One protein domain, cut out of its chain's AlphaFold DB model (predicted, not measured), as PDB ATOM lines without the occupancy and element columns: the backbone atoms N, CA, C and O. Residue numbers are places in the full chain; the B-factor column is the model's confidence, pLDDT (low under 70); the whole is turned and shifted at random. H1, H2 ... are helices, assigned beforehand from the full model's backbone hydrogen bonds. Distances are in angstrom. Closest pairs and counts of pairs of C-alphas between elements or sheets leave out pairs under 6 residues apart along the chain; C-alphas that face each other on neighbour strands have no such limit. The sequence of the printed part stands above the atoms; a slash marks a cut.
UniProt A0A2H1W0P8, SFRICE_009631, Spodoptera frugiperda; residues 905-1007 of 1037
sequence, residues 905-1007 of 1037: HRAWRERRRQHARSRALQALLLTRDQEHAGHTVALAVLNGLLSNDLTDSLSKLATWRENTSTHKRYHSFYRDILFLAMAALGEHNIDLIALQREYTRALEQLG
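AT A GLANCE: This is residues 905 to 1007 of the 1037 residues of the protein "SFRICE_009631" of Spodoptera frugiperda (UniProt A0A2H1W0P8). What shape? The H3-H4 hairpin is the core; H1 and H5 cross H3, H6's end packs on H4's start, and residues 915 to 921 and 923 to 929 stick out. What parts? The 103 printed residues hold six named helices: all helix, compact, radius of gyration of the C-alphas 14.5 A and spans 42 by 35 by 20 A.

HOW THE PARTS SIT: What touches? H3, residues 929 to 947, and H4, residues 951 to 964, form a hairpin, opposite ways at a shallow tilt of 18 degrees; C-alphas 941 and 953 are closest, 4.8 A. Their backbones? Every O i to N i+4 pair is within hydrogen-bond range in H4, 14 of 15 in H3.

IN THESE COORDINATES: Which others? H1 is residues 905 to 916, H2 919 to 922, H5 973 to 985, H6 992 to 1005. Anchors? C-alpha 905 is at (-23.632, 46.039, -48.768), C-alpha 1005 at (-47.332, 46.940, -47.938).

THE WHOLE: Any cut? The printed part has none. Low pLDDT? Residues 913 to 932, 965 to 969 and 1007 are under 70.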
ATOM      1  N   HIS A 905     -24.587  45.789 -47.691       83.25
ATOM      2  CA  HIS A 905     -23.632  46.039 -48.768       83.25
ATOM      3  C   HIS A 905     -22.209  45.521 -48.455       83.25
ATOM      4  O   HIS A 905     -21.449  45.213 -49.376       83.25
ATOM      5  N   ARG A 906     -21.829  45.386 -47.173       81.06
ATOM      6  CA  ARG A 906     -20.536  44.804 -46.763       81.06
ATOM      7  C   ARG A 906     -20.587  43.278 -46.764       81.06
ATOM      8  O   ARG A 906     -19.641  42.660 -47.239       81.06
ATOM      9  N   ALA A 907     -21.706  42.676 -46.349       78.50
ATOM     10  CA  ALA A 907     -21.939  41.234 -46.503       78.50
ATOM     11  C   ALA A 907     -21.931  40.804 -47.986       78.50
ATOM     12  O   ALA A 907     -21.386  39.756 -48.336       78.50
ATOM     13  N   TRP A 908     -22.470  41.648 -48.874       81.38
ATOM     14  CA  TRP A 908     -22.363  41.488 -50.327       81.38
ATOM     15  C   TRP A 908     -20.910  41.551 -50.824       81.38
ATOM     16  O   TRP A 908     -20.442  40.601 -51.458       81.38
ATOM     17  N   ARG A 909     -20.177  42.632 -50.500       78.44
ATOM     18  CA  ARG A 909     -18.768  42.811 -50.904       78.44
ATOM     19  C   ARG A 909     -17.869  41.679 -50.419       78.44
ATOM     20  O   ARG A 909     -17.115  41.126 -51.213       78.44
ATOM     21  N   GLU A 910     -17.960  41.309 -49.146       73.56
ATOM     22  CA  GLU A 910     -17.067  40.316 -48.552       73.56
ATOM     23  C   GLU A 910     -17.242  38.936 -49.201       73.56
ATOM     24  O   GLU A 910     -16.263  38.320 -49.622       73.56
ATOM     25  N   ARG A 911     -18.486  38.508 -49.447       71.06
ATOM     26  CA  ARG A 911     -18.741  37.286 -50.222       71.06
ATOM     27  C   ARG A 911     -18.201  37.375 -51.653       71.06
ATOM     28  O   ARG A 911     -17.693  36.379 -52.164       71.06
ATOM     29  N   ARG A 912     -18.249  38.546 -52.304       71.44
ATOM     30  CA  ARG A 912     -17.667  38.747 -53.646       71.44
ATOM     31  C   ARG A 912     -16.138  38.595 -53.635       71.44
ATOM     32  O   ARG A 912     -15.612  37.883 -54.490       71.44
ATOM     33  N   ARG A 913     -15.439  39.147 -52.630       69.06
ATOM     34  CA  ARG A 913     -13.989  38.929 -52.422       69.06
ATOM     35  C   ARG A 913     -13.661  37.453 -52.174       69.06
ATOM     36  O   ARG A 913     -12.686  36.935 -52.714       69.06
ATOM     37  N   GLN A 914     -14.489  36.752 -51.399       64.62
ATOM     38  CA  GLN A 914     -14.322  35.319 -51.132       64.62
ATOM     39  C   GLN A 914     -14.578  34.453 -52.377       64.62
ATOM     40  O   GLN A 914     -13.828  33.511 -52.617       64.62
ATOM     41  N   HIS A 915     -15.557  34.791 -53.223       59.81
ATOM     42  CA  HIS A 915     -15.797  34.096 -54.497       59.81
ATOM     43  C   HIS A 915     -14.618  34.203 -55.484       59.81
ATOM     44  O   HIS A 915     -14.425  33.287 -56.285       59.81
ATOM     45  N   ALA A 916     -13.800  35.261 -55.408       57.84
ATOM     46  CA  ALA A 916     -12.549  35.356 -56.165       57.84
ATOM     47  C   ALA A 916     -11.444  34.416 -55.626       57.84
ATOM     48  O   ALA A 916     -10.539  34.025 -56.364       57.84
ATOM     49  N   ARG A 917     -11.517  33.997 -54.354       54.94
ATOM     50  CA  ARG A 917     -10.509  33.169 -53.670       54.94
ATOM     51  C   ARG A 917     -10.874  31.677 -53.656       54.94
ATOM     52  O   ARG A 917     -11.115  31.091 -52.608       54.94
ATOM     53  N   SER A 918     -10.799  31.052 -54.833       59.19
ATOM     54  CA  SER A 918     -10.898  29.596 -55.065       59.19
ATOM     55  C   SER A 918     -12.223  28.917 -54.673       59.19
ATOM     56  O   SER A 918     -12.520  28.654 -53.506       59.19
ATOM     57  N   ARG A 919     -12.959  28.455 -55.696       58.69
ATOM     58  CA  ARG A 919     -14.179  27.633 -55.549       58.69
ATOM     59  C   ARG A 919     -13.973  26.357 -54.708       58.69
ATOM     60  O   ARG A 919     -14.935  25.859 -54.136       58.69
ATOM     61  N   ALA A 920     -12.744  25.835 -54.614       55.88
ATOM     62  CA  ALA A 920     -12.444  24.611 -53.867       55.88
ATOM     63  C   ALA A 920     -12.433  24.814 -52.338       55.88
ATOM     64  O   ALA A 920     -12.906  23.949 -51.607       55.88
ATOM     65  N   LEU A 921     -11.958  25.968 -51.847       55.12
ATOM     66  CA  LEU A 921     -12.042  26.313 -50.419       55.12
ATOM     67  C   LEU A 921     -13.493  26.568 -49.990       55.12
ATOM     68  O   LEU A 921     -13.889  26.227 -48.879       55.12
ATOM     69  N   GLN A 922     -14.303  27.117 -50.895       53.78
ATOM     70  CA  GLN A 922     -15.688  27.492 -50.622       53.78
ATOM     71  C   GLN A 922     -16.594  26.291 -50.285       53.78
ATOM     72  O   GLN A 922     -17.506  26.432 -49.476       53.78
ATOM     73  N   ALA A 923     -16.310  25.100 -50.826       54.94
ATOM     74  CA  ALA A 923     -17.019  23.862 -50.480       54.94
ATOM     75  C   ALA A 923     -16.647  23.296 -49.091       54.94
ATOM     76  O   ALA A 923     -17.398  22.498 -48.535       54.94
ATOM     77  N   LEU A 924     -15.506  23.705 -48.524       54.12
ATOM     78  CA  LEU A 924     -15.006  23.247 -47.219       54.12
ATOM     79  C   LEU A 924     -15.370  24.199 -46.063       54.12
ATOM     80  O   LEU A 924     -15.256  23.820 -44.902       54.12
ATOM     81  N   LEU A 925     -15.826  25.418 -46.369       54.22
ATOM     82  CA  LEU A 925     -16.145  26.479 -45.400       54.22
ATOM     83  C   LEU A 925     -17.662  26.664 -45.172       54.22
ATOM     84  O   LEU A 925     -18.115  27.729 -44.758       54.22
ATOM     85  N   LEU A 926     -18.463  25.621 -45.415       48.91
ATOM     86  CA  LEU A 926     -19.930  25.611 -45.271       48.91
ATOM     87  C   LEU A 926     -20.423  25.587 -43.801       48.91
ATOM     88  O   LEU A 926     -21.444  24.983 -43.494       48.91
ATOM     89  N   THR A 927     -19.700  26.227 -42.878       44.88
ATOM     90  CA  THR A 927     -19.931  26.170 -41.418       44.88
ATOM     91  C   THR A 927     -20.330  27.513 -40.785       44.88
ATOM     92  O   THR A 927     -20.333  27.644 -39.561       44.88
ATOM     93  N   ARG A 928     -20.696  28.522 -41.594       54.66
ATOM     94  CA  ARG A 928     -21.256  29.810 -41.132       54.66
ATOM     95  C   ARG A 928     -22.609  30.126 -41.775       54.66
ATOM     96  O   ARG A 928     -22.678  30.749 -42.837       54.66
ATOM     97  N   ASP A 929     -23.688  29.779 -41.077       57.16
ATOM     98  CA  ASP A 929     -25.068  30.068 -41.501       57.16
ATOM     99  C   ASP A 929     -25.373  31.576 -41.583       57.16
ATOM    100  O   ASP A 929     -26.040  32.031 -42.512       57.16
ATOM    101  N   GLN A 930     -24.844  32.387 -40.656       54.84
ATOM    102  CA  GLN A 930     -25.115  33.834 -40.622       54.84
ATOM    103  C   GLN A 930     -24.594  34.579 -41.867       54.84
ATOM    104  O   GLN A 930     -25.275  35.465 -42.385       54.84
ATOM    105  N   GLU A 931     -23.427  34.192 -42.393       58.81
ATOM    106  CA  GLU A 931     -22.861  34.763 -43.627       58.81
ATOM    107  C   GLU A 931     -23.628  34.308 -44.881       58.81
ATOM    108  O   GLU A 931     -23.706  35.037 -45.874       58.81
ATOM    109  N   HIS A 932     -24.249  33.127 -44.835       66.31
ATOM    110  CA  HIS A 932     -25.129  32.638 -45.897       66.31
ATOM    111  C   HIS A 932     -26.471  33.380 -45.916       66.31
ATOM    112  O   HIS A 932     -26.933  33.775 -46.991       66.31
ATOM    113  N   ALA A 933     -27.058  33.648 -44.747       71.94
ATOM    114  CA  ALA A 933     -28.309  34.394 -44.628       71.94
ATOM    115  C   ALA A 933     -28.187  35.817 -45.206       71.94
ATOM    116  O   ALA A 933     -28.966  36.190 -46.084       71.94
ATOM    117  N   GLY A 934     -27.167  36.581 -44.796       75.94
ATOM    118  CA  GLY A 934     -26.979  37.966 -45.251       75.94
ATOM    119  C   GLY A 934     -26.775  38.099 -46.767       75.94
ATOM    120  O   GLY A 934     -27.333  38.996 -47.395       75.94
ATOM    121  N   HIS A 935     -26.045  37.168 -47.391       80.00
ATOM    122  CA  HIS A 935     -25.871  37.161 -48.848       80.00
ATOM    123  C   HIS A 935     -27.146  36.752 -49.603       80.00
ATOM    124  O   HIS A 935     -27.440  37.304 -50.662       80.00
ATOM    125  N   THR A 936     -27.941  35.835 -49.044       84.31
ATOM    126  CA  THR A 936     -29.242  35.440 -49.616       84.31
ATOM    127  C   THR A 936     -30.224  36.619 -49.620       84.31
ATOM    128  O   THR A 936     -30.919  36.842 -50.610       84.31
ATOM    129  N   VAL A 937     -30.222  37.435 -48.559       87.44
ATOM    130  CA  VAL A 937     -30.989  38.691 -48.493       87.44
ATOM    131  C   VAL A 937     -30.465  39.716 -49.500       87.44
ATOM    132  O   VAL A 937     -31.263  40.334 -50.198       87.44
ATOM    133  N   ALA A 938     -29.143  39.862 -49.647       87.06
ATOM    134  CA  ALA A 938     -28.564  40.770 -50.639       87.06
ATOM    135  C   ALA A 938     -28.974  40.398 -52.078       87.06
ATOM    136  O   ALA A 938     -29.355  41.272 -52.852       87.06
ATOM    137  N   LEU A 939     -28.989  39.105 -52.423       86.44
ATOM    138  CA  LEU A 939     -29.510  38.626 -53.709       86.44
ATOM    139  C   LEU A 939     -31.016  38.895 -53.870       86.44
ATOM    140  O   LEU A 939     -31.445  39.310 -54.943       86.44
ATOM    141  N   ALA A 940     -31.820  38.715 -52.816       87.62
ATOM    142  CA  ALA A 940     -33.252  39.026 -52.853       87.62
ATOM    143  C   ALA A 940     -33.529  40.529 -53.055       87.62
ATOM    144  O   ALA A 940     -34.451  40.889 -53.785       87.62
ATOM    145  N   VAL A 941     -32.720  41.414 -52.462       89.50
ATOM    146  CA  VAL A 941     -32.794  42.868 -52.690       89.50
ATOM    147  C   VAL A 941     -32.317  43.241 -54.092       89.50
ATOM    148  O   VAL A 941     -32.993  44.014 -54.767       89.50
ATOM    149  N   LEU A 942     -31.214  42.665 -54.577       88.44
ATOM    150  CA  LEU A 942     -30.716  42.926 -55.931       88.44
ATOM    151  C   LEU A 942     -31.726  42.489 -57.006       88.44
ATOM    152  O   LEU A 942     -31.972  43.233 -57.953       88.44
ATOM    153  N   ASN A 943     -32.369  41.334 -56.828       87.50
ATOM    154  CA  ASN A 943     -33.439  40.877 -57.715       87.50
ATOM    155  C   ASN A 943     -34.652  41.821 -57.690       87.50
ATOM    156  O   ASN A 943     -35.183  42.126 -58.755       87.50
ATOM    157  N   GLY A 944     -35.051  42.327 -56.516       86.06
ATOM    158  CA  GLY A 944     -36.145  43.298 -56.381       86.06
ATOM    159  C   GLY A 944     -35.854  44.660 -57.025       86.06
ATOM    160  O   GLY A 944     -36.710  45.259 -57.676       86.06
ATOM    161  N   LEU A 945     -34.605  45.127 -56.924       87.25
ATOM    162  CA  LEU A 945     -34.127  46.315 -57.639       87.25
ATOM    163  C   LEU A 945     -34.188  46.121 -59.164       87.25
ATOM    164  O   LEU A 945     -34.573  47.039 -59.883       87.25
ATOM    165  N   LEU A 946     -33.851  44.930 -59.668       86.44
ATOM    166  CA  LEU A 946     -33.903  44.620 -61.101       86.44
ATOM    167  C   LEU A 946     -35.339  44.413 -61.620       86.44
ATOM    168  O   LEU A 946     -35.640  44.810 -62.746       86.44
ATOM    169  N   SER A 947     -36.237  43.839 -60.810       86.62
ATOM    170  CA  SER A 947     -37.657  43.655 -61.153       86.62
ATOM    171  C   SER A 947     -38.501  44.925 -60.993       86.62
ATOM    172  O   SER A 947     -39.581  45.004 -61.580       86.62
ATOM    173  N   ASN A 948     -37.994  45.955 -60.304       83.88
ATOM    174  CA  ASN A 948     -38.737  47.143 -59.857       83.88
ATOM    175  C   ASN A 948     -39.839  46.807 -58.818       83.88
ATOM    176  O   ASN A 948     -40.860  47.490 -58.768       83.88
ATOM    177  N   ASP A 949     -39.644  45.769 -57.996       87.50
ATOM    178  CA  ASP A 949     -40.514  45.424 -56.862       87.50
ATOM    179  C   ASP A 949     -39.670  45.052 -55.634       87.50
ATOM    180  O   ASP A 949     -38.970  44.042 -55.621       87.50
ATOM    181  N   LEU A 950     -39.747  45.877 -54.588       90.19
ATOM    182  CA  LEU A 950     -39.002  45.698 -53.339       90.19
ATOM    183  C   LEU A 950     -39.814  45.008 -52.232       90.19
ATOM    184  O   LEU A 950     -39.311  44.882 -51.119       90.19
ATOM    185  N   THR A 951     -41.046  44.564 -52.489       88.94
ATOM    186  CA  THR A 951     -41.979  44.110 -51.438       88.94
ATOM    187  C   THR A 951     -41.490  42.841 -50.726       88.94
ATOM    188  O   THR A 951     -41.296  42.829 -49.509       88.94
ATOM    189  N   ASP A 952     -41.204  41.783 -51.489       86.81
ATOM    190  CA  ASP A 952     -40.619  40.531 -50.979       86.81
ATOM    191  C   ASP A 952     -39.197  40.745 -50.423       86.81
ATOM    192  O   ASP A 952     -38.837  40.214 -49.368       86.81
ATOM    193  N   SER A 953     -38.406  41.591 -51.090       89.81
ATOM    194  CA  SER A 953     -37.050  41.961 -50.676       89.81
ATOM    195  C   SER A 953     -37.010  42.636 -49.302       89.81
ATOM    196  O   SER A 953     -36.168  42.292 -48.472       89.81
ATOM    197  N   LEU A 954     -37.920  43.582 -49.052       90.25
ATOM    198  CA  LEU A 954     -38.010  44.339 -47.805       90.25
ATOM    199  C   LEU A 954     -38.506  43.458 -46.655       90.25
ATOM    200  O   LEU A 954     -37.952  43.528 -45.561       90.25
ATOM    201  N   SER A 955     -39.481  42.582 -46.918       89.62
ATOM    202  CA  SER A 955     -39.945  41.579 -45.950       89.62
ATOM    203  C   SER A 955     -38.795  40.664 -45.499       89.62
ATOM    204  O   SER A 955     -38.504  40.557 -44.305       89.62
ATOM    205  N   LYS A 956     -38.036  40.101 -46.451       88.56
ATOM    206  CA  LYS A 956     -36.852  39.268 -46.167       88.56
ATOM    207  C   LYS A 956     -35.751  40.024 -45.418       88.56
ATOM    208  O   LYS A 956     -35.123  39.453 -44.523       88.56
ATOM    209  N   LEU A 957     -35.528  41.297 -45.748       89.19
ATOM    210  CA  LEU A 957     -34.574  42.163 -45.050       89.19
ATOM    211  C   LEU A 957     -35.003  42.437 -43.601       89.19
ATOM    212  O   LEU A 957     -34.177  42.308 -42.695       89.19
ATOM    213  N   ALA A 958     -36.284  42.733 -43.367       87.69
ATOM    214  CA  ALA A 958     -36.837  42.948 -42.033       87.69
ATOM    215  C   ALA A 958     -36.687  41.694 -41.156       87.69
ATOM    216  O   ALA A 958     -36.057  41.765 -40.100       87.69
ATOM    217  N   THR A 959     -37.138  40.524 -41.629       87.44
ATOM    218  CA  THR A 959     -36.994  39.250 -40.898       87.44
ATOM    219  C   THR A 959     -35.527  38.906 -40.607       87.44
ATOM    220  O   THR A 959     -35.206  38.412 -39.526       87.44
ATOM    221  N   TRP A 960     -34.599  39.192 -41.527       85.25
ATOM    222  CA  TRP A 960     -33.169  38.984 -41.272       85.25
ATOM    223  C   TRP A 960     -32.607  39.944 -40.218       85.25
ATOM    224  O   TRP A 960     -31.839  39.514 -39.351       85.25
ATOM    225  N   ARG A 961     -33.004  41.223 -40.234       84.81
ATOM    226  CA  ARG A 961     -32.607  42.197 -39.207       84.81
ATOM    227  C   ARG A 961     -33.198  41.874 -37.834       84.81
ATOM    228  O   ARG A 961     -32.503  42.063 -36.839       84.81
ATOM    229  N   GLU A 962     -34.410  41.330 -37.763       81.19
ATOM    230  CA  GLU A 962     -35.005  40.830 -36.516       81.19
ATOM    231  C   GLU A 962     -34.265  39.602 -35.973       81.19
ATOM    232  O   GLU A 962     -33.862  39.603 -34.812       81.19
ATOM    233  N   ASN A 963     -33.986  38.605 -36.818       79.00
ATOM    234  CA  ASN A 963     -33.277  37.384 -36.414       79.00
ATOM    235  C   ASN A 963     -31.795  37.611 -36.056       79.00
ATOM    236  O   ASN A 963     -31.212  36.811 -35.327       79.00
ATOM    237  N   THR A 964     -31.169  38.677 -36.569       71.56
ATOM    238  CA  THR A 964     -29.732  38.956 -36.365       71.56
ATOM    239  C   THR A 964     -29.468  39.995 -35.263       71.56
ATOM    240  O   THR A 964     -28.360  40.053 -34.733       71.56
ATOM    241  N   SER A 965     -30.453  40.821 -34.882       67.38
ATOM    242  CA  SER A 965     -30.255  41.937 -33.942       67.38
ATOM    243  C   SER A 965     -30.757  41.644 -32.523       67.38
ATOM    244  O   SER A 965     -31.915  41.886 -32.179       67.38
ATOM    245  N   THR A 966     -29.841  41.229 -31.644       56.81
ATOM    246  CA  THR A 966     -30.113  40.898 -30.228       56.81
ATOM    247  C   THR A 966     -30.704  42.043 -29.393       56.81
ATOM    248  O   THR A 966     -31.332  41.797 -28.364       56.81
ATOM    249  N   HIS A 967     -30.529  43.298 -29.820       57.94
ATOM    250  CA  HIS A 967     -30.970  44.492 -29.085       57.94
ATOM    251  C   HIS A 967     -31.737  45.505 -29.948       57.94
ATOM    252  O   HIS A 967     -31.741  46.696 -29.639       57.94
ATOM    253  N   LYS A 968     -32.376  45.057 -31.040       60.09
ATOM    254  CA  LYS A 968     -33.076  45.914 -32.022       60.09
ATOM    255  C   LYS A 968     -32.188  46.977 -32.708       60.09
ATOM    256  O   LYS A 968     -32.725  47.807 -33.434       60.09
ATOM    257  N   ARG A 969     -30.863  46.951 -32.532       69.06
ATOM    258  CA  ARG A 969     -29.890  47.829 -33.207       69.06
ATOM    259  C   ARG A 969     -29.546  47.263 -34.583       69.06
ATOM    260  O   ARG A 969     -29.008  46.159 -34.663       69.06
ATOM    261  N   TYR A 970     -29.868  47.988 -35.645       75.62
ATOM    262  CA  TYR A 970     -29.509  47.631 -37.016       75.62
ATOM    263  C   TYR A 970     -29.436  48.869 -37.914       75.62
ATOM    264  O   TYR A 970     -30.092  49.876 -37.636       75.62
ATOM    265  N   HIS A 971     -28.664  48.766 -39.000       80.44
ATOM    266  CA  HIS A 971     -28.691  49.713 -40.121       80.44
ATOM    267  C   HIS A 971     -30.088  49.739 -40.741       80.44
ATOM    268  O   HIS A 971     -30.696  48.681 -40.915       80.44
ATOM    269  N   SER A 972     -30.609  50.927 -41.045       86.25
ATOM    270  CA  SER A 972     -31.986  51.058 -41.517       86.25
ATOM    271  C   SER A 972     -32.205  50.434 -42.890       86.25
ATOM    272  O   SER A 972     -31.324  50.486 -43.754       86.25
ATOM    273  N   PHE A 973     -33.399  49.881 -43.118       88.38
ATOM    274  CA  PHE A 973     -33.677  49.110 -44.336       88.38
ATOM    275  C   PHE A 973     -33.443  49.934 -45.616       88.38
ATOM    276  O   PHE A 973     -32.861  49.433 -46.579       88.38
ATOM    277  N   TYR A 974     -33.812  51.221 -45.607       89.56
ATOM    278  CA  TYR A 974     -33.540  52.153 -46.705       89.56
ATOM    279  C   TYR A 974     -32.042  52.276 -47.025       89.56
ATOM    280  O   TYR A 974     -31.656  52.229 -48.193       89.56
ATOM    281  N   ARG A 975     -31.187  52.417 -46.001       88.81
ATOM    282  CA  ARG A 975     -29.733  52.578 -46.169       88.81
ATOM    283  C   ARG A 975     -29.080  51.265 -46.606       88.81
ATOM    284  O   ARG A 975     -28.247  51.297 -47.505       88.81
ATOM    285  N   ASP A 976     -29.513  50.122 -46.069       89.12
ATOM    286  CA  ASP A 976     -29.079  48.792 -46.532       89.12
ATOM    287  C   ASP A 976     -29.367  48.592 -48.034       89.12
ATOM    288  O   ASP A 976     -28.477  48.167 -48.775       89.12
ATOM    289  N   ILE A 977     -30.577  48.937 -48.500       91.38
ATOM    290  CA  ILE A 977     -30.973  48.823 -49.915       91.38
ATOM    291  C   ILE A 977     -30.212  49.837 -50.785       91.38
ATOM    292  O   ILE A 977     -29.667  49.459 -51.821       91.38
ATOM    293  N   LEU A 978     -30.128  51.107 -50.370       89.62
ATOM    294  CA  LEU A 978     -29.427  52.165 -51.108       89.62
ATOM    295  C   LEU A 978     -27.927  51.867 -51.256       89.62
ATOM    296  O   LEU A 978     -27.373  51.995 -52.346       89.62
ATOM    297  N   PHE A 979     -27.261  51.454 -50.176       89.56
ATOM    298  CA  PHE A 979     -25.824  51.178 -50.194       89.56
ATOM    299  C   PHE A 979     -25.518  49.874 -50.938       89.56
ATOM    300  O   PHE A 979     -24.493  49.791 -51.616       89.56
ATOM    301  N   LEU A 980     -26.414  48.877 -50.898       89.25
ATOM    302  CA  LEU A 980     -26.301  47.695 -51.752       89.25
ATOM    303  C   LEU A 980     -26.489  48.051 -53.233       89.25
ATOM    304  O   LEU A 980     -25.703  47.590 -54.055       89.25
ATOM    305  N   ALA A 981     -27.468  48.894 -53.576       88.75
ATOM    306  CA  ALA A 981     -27.665  49.361 -54.946       88.75
ATOM    307  C   ALA A 981     -26.401  50.056 -55.475       88.75
ATOM    308  O   ALA A 981     -25.912  49.694 -56.544       88.75
ATOM    309  N   MET A 982     -25.809  50.978 -54.703       86.44
ATOM    310  CA  MET A 982     -24.555  51.646 -55.080       86.44
ATOM    311  C   MET A 982     -23.390  50.653 -55.234       86.44
ATOM    312  O   MET A 982     -22.687  50.704 -56.239       86.44
ATOM    313  N   ALA A 983     -23.235  49.692 -54.316       84.56
ATOM    314  CA  ALA A 983     -22.162  48.689 -54.356       84.56
ATOM    315  C   ALA A 983     -22.352  47.550 -55.387       84.56
ATOM    316  O   ALA A 983     -21.413  46.784 -55.624       84.56
ATOM    317  N   ALA A 984     -23.548  47.381 -55.963       83.94
ATOM    318  CA  ALA A 984     -23.865  46.295 -56.900       83.94
ATOM    319  C   ALA A 984     -24.178  46.772 -58.329       83.94
ATOM    320  O   ALA A 984     -23.866  46.057 -59.278       83.94
ATOM    321  N   LEU A 985     -24.777  47.959 -58.482       83.31
ATOM    322  CA  LEU A 985     -25.185  48.540 -59.768       83.31
ATOM    323  C   LEU A 985     -24.351  49.774 -60.162       83.31
ATOM    324  O   LEU A 985     -24.350  50.143 -61.335       83.31
ATOM    325  N   GLY A 986     -23.635  50.395 -59.216       77.38
ATOM    326  CA  GLY A 986     -22.859  51.626 -59.413       77.38
ATOM    327  C   GLY A 986     -23.693  52.904 -59.234       77.38
ATOM    328  O   GLY A 986     -24.844  52.980 -59.665       77.38
ATOM    329  N   GLU A 987     -23.109  53.938 -58.615       74.12
ATOM    330  CA  GLU A 987     -23.819  55.168 -58.200       74.12
ATOM    331  C   GLU A 987     -24.492  55.941 -59.357       74.12
ATOM    332  O   GLU A 987     -25.484  56.648 -59.148       74.12
ATOM    333  N   HIS A 988     -23.973  55.802 -60.581       70.62
ATOM    334  CA  HIS A 988     -24.486  56.464 -61.787       70.62
ATOM    335  C   HIS A 988     -25.728  55.795 -62.392       70.62
ATOM    336  O   HIS A 988     -26.451  56.433 -63.154       70.62
ATOM    337  N   ASN A 989     -25.991  54.530 -62.053       76.19
ATOM    338  CA  ASN A 989     -27.048  53.726 -62.670       76.19
ATOM    339  C   ASN A 989     -28.365  53.730 -61.873       76.19
ATOM    340  O   ASN A 989     -29.276  52.986 -62.215       76.19
ATOM    341  N   ILE A 990     -28.470  54.538 -60.812       79.69
ATOM    342  CA  ILE A 990     -29.578  54.492 -59.848       79.69
ATOM    343  C   ILE A 990     -30.442  55.750 -59.960       79.69
ATOM    344  O   ILE A 990     -30.042  56.834 -59.523       79.69
ATOM    345  N   ASP A 991     -31.670  55.597 -60.458       81.19
ATOM    346  CA  ASP A 991     -32.727  56.581 -60.231       81.19
ATOM    347  C   ASP A 991     -33.169  56.551 -58.754       81.19
ATOM    348  O   ASP A 991     -33.944  55.697 -58.313       81.19
ATOM    349  N   LEU A 992     -32.676  57.524 -57.982       79.25
ATOM    350  CA  LEU A 992     -33.022  57.720 -56.573       79.25
ATOM    351  C   LEU A 992     -34.509  58.059 -56.353       79.25
ATOM    352  O   LEU A 992     -35.011  57.835 -55.254       79.25
ATOM    353  N   ILE A 993     -35.211  58.598 -57.356       78.38
ATOM    354  CA  ILE A 993     -36.633  58.972 -57.282       78.38
ATOM    355  C   ILE A 993     -37.496  57.719 -57.415       78.38
ATOM    356  O   ILE A 993     -38.375  57.478 -56.585       78.38
ATOM    357  N   ALA A 994     -37.218  56.893 -58.426       82.12
ATOM    358  CA  ALA A 994     -37.863  55.595 -58.573       82.12
ATOM    359  C   ALA A 994     -37.537  54.680 -57.380       82.12
ATOM    360  O   ALA A 994     -38.459  54.108 -56.804       82.12
ATOM    361  N   LEU A 995     -36.281  54.629 -56.916       86.69
ATOM    362  CA  LEU A 995     -35.900  53.865 -55.721       86.69
ATOM    363  C   LEU A 995     -36.702  54.293 -54.479       86.69
ATOM    364  O   LEU A 995     -37.264  53.444 -53.791       86.69
ATOM    365  N   GLN A 996     -36.808  55.602 -54.221       84.88
ATOM    366  CA  GLN A 996     -37.624  56.148 -53.129       84.88
ATOM    367  C   GLN A 996     -39.096  55.725 -53.260       84.88
ATOM    368  O   GLN A 996     -39.717  55.318 -52.281       84.88
ATOM    369  N   ARG A 997     -39.661  55.805 -54.471       83.81
ATOM    370  CA  ARG A 997     -41.067  55.483 -54.755       83.81
ATOM    371  C   ARG A 997     -41.389  53.998 -54.575       83.81
ATOM    372  O   ARG A 997     -42.462  53.675 -54.063       83.81
ATOM    373  N   GLU A 998     -40.503  53.109 -55.014       88.06
ATOM    374  CA  GLU A 998     -40.670  51.664 -54.831       88.06
ATOM    375  C   GLU A 998     -40.463  51.267 -53.363       88.06
ATOM    376  O   GLU A 998     -41.254  50.494 -52.826       88.06
ATOM    377  N   TYR A 999     -39.486  51.872 -52.674       89.69
ATOM    378  CA  TYR A 999     -39.264  51.652 -51.243       89.69
ATOM    379  C   TYR A 999     -40.476  52.056 -50.393       89.69
ATOM    380  O   TYR A 999     -40.941  51.259 -49.582       89.69
ATOM    381  N   THR A1000     -41.038  53.255 -50.604       87.94
ATOM    382  CA  THR A1000     -42.229  53.707 -49.862       87.94
ATOM    383  C   THR A1000     -43.414  52.763 -50.072       87.94
ATOM    384  O   THR A1000     -44.080  52.412 -49.102       87.94
ATOM    385  N   ARG A1001     -43.645  52.276 -51.303       87.75
ATOM    386  CA  ARG A1001     -44.724  51.311 -51.581       87.75
ATOM    387  C   ARG A1001     -44.503  49.978 -50.866       87.75
ATOM    388  O   ARG A1001     -45.442  49.450 -50.279       87.75
ATOM    389  N   ALA A1002     -43.283  49.441 -50.909       89.38
ATOM    390  CA  ALA A1002     -42.939  48.202 -50.215       89.38
ATOM    391  C   ALA A1002     -43.114  48.343 -48.691       89.38
ATOM    392  O   ALA A1002     -43.629  47.434 -48.043       89.38
ATOM    393  N   LEU A1003     -42.750  49.500 -48.125       89.56
ATOM    394  CA  LEU A1003     -42.898  49.791 -46.697       89.56
ATOM    395  C   LEU A1003     -44.373  49.915 -46.278       89.56
ATOM    396  O   LEU A1003     -44.754  49.386 -45.238       89.56
ATOM    397  N   GLU A1004     -45.218  50.545 -47.101       86.94
ATOM    398  CA  GLU A1004     -46.672  50.603 -46.877       86.94
ATOM    399  C   GLU A1004     -47.330  49.213 -46.956       86.94
ATOM    400  O   GLU A1004     -48.247  48.924 -46.188       86.94
ATOM    401  N   GLN A1005     -46.839  48.321 -47.827       86.94
ATOM    402  CA  GLN A1005     -47.332  46.940 -47.938       86.94
ATOM    403  C   GLN A1005     -46.820  46.000 -46.833       86.94
ATOM    404  O   GLN A1005     -47.447  44.972 -46.583       86.94
ATOM    405  N   LEU A1006     -45.731  46.348 -46.138       84.75
ATOM    406  CA  LEU A1006     -45.204  45.568 -45.010       84.75
ATOM    407  C   LEU A1006     -46.141  45.594 -43.782       84.75
ATOM    408  O   LEU A1006     -46.069  44.706 -42.937       84.75
ATOM    409  N   GLY A1007     -47.031  46.590 -43.683       67.31
ATOM    410  CA  GLY A1007     -48.185  46.600 -42.770       67.31
ATOM    411  C   GLY A1007     -47.901  46.755 -41.267       67.31
ATOM    412  O   GLY A1007     -48.848  46.859 -40.489       67.31
TER     413      GLY A1007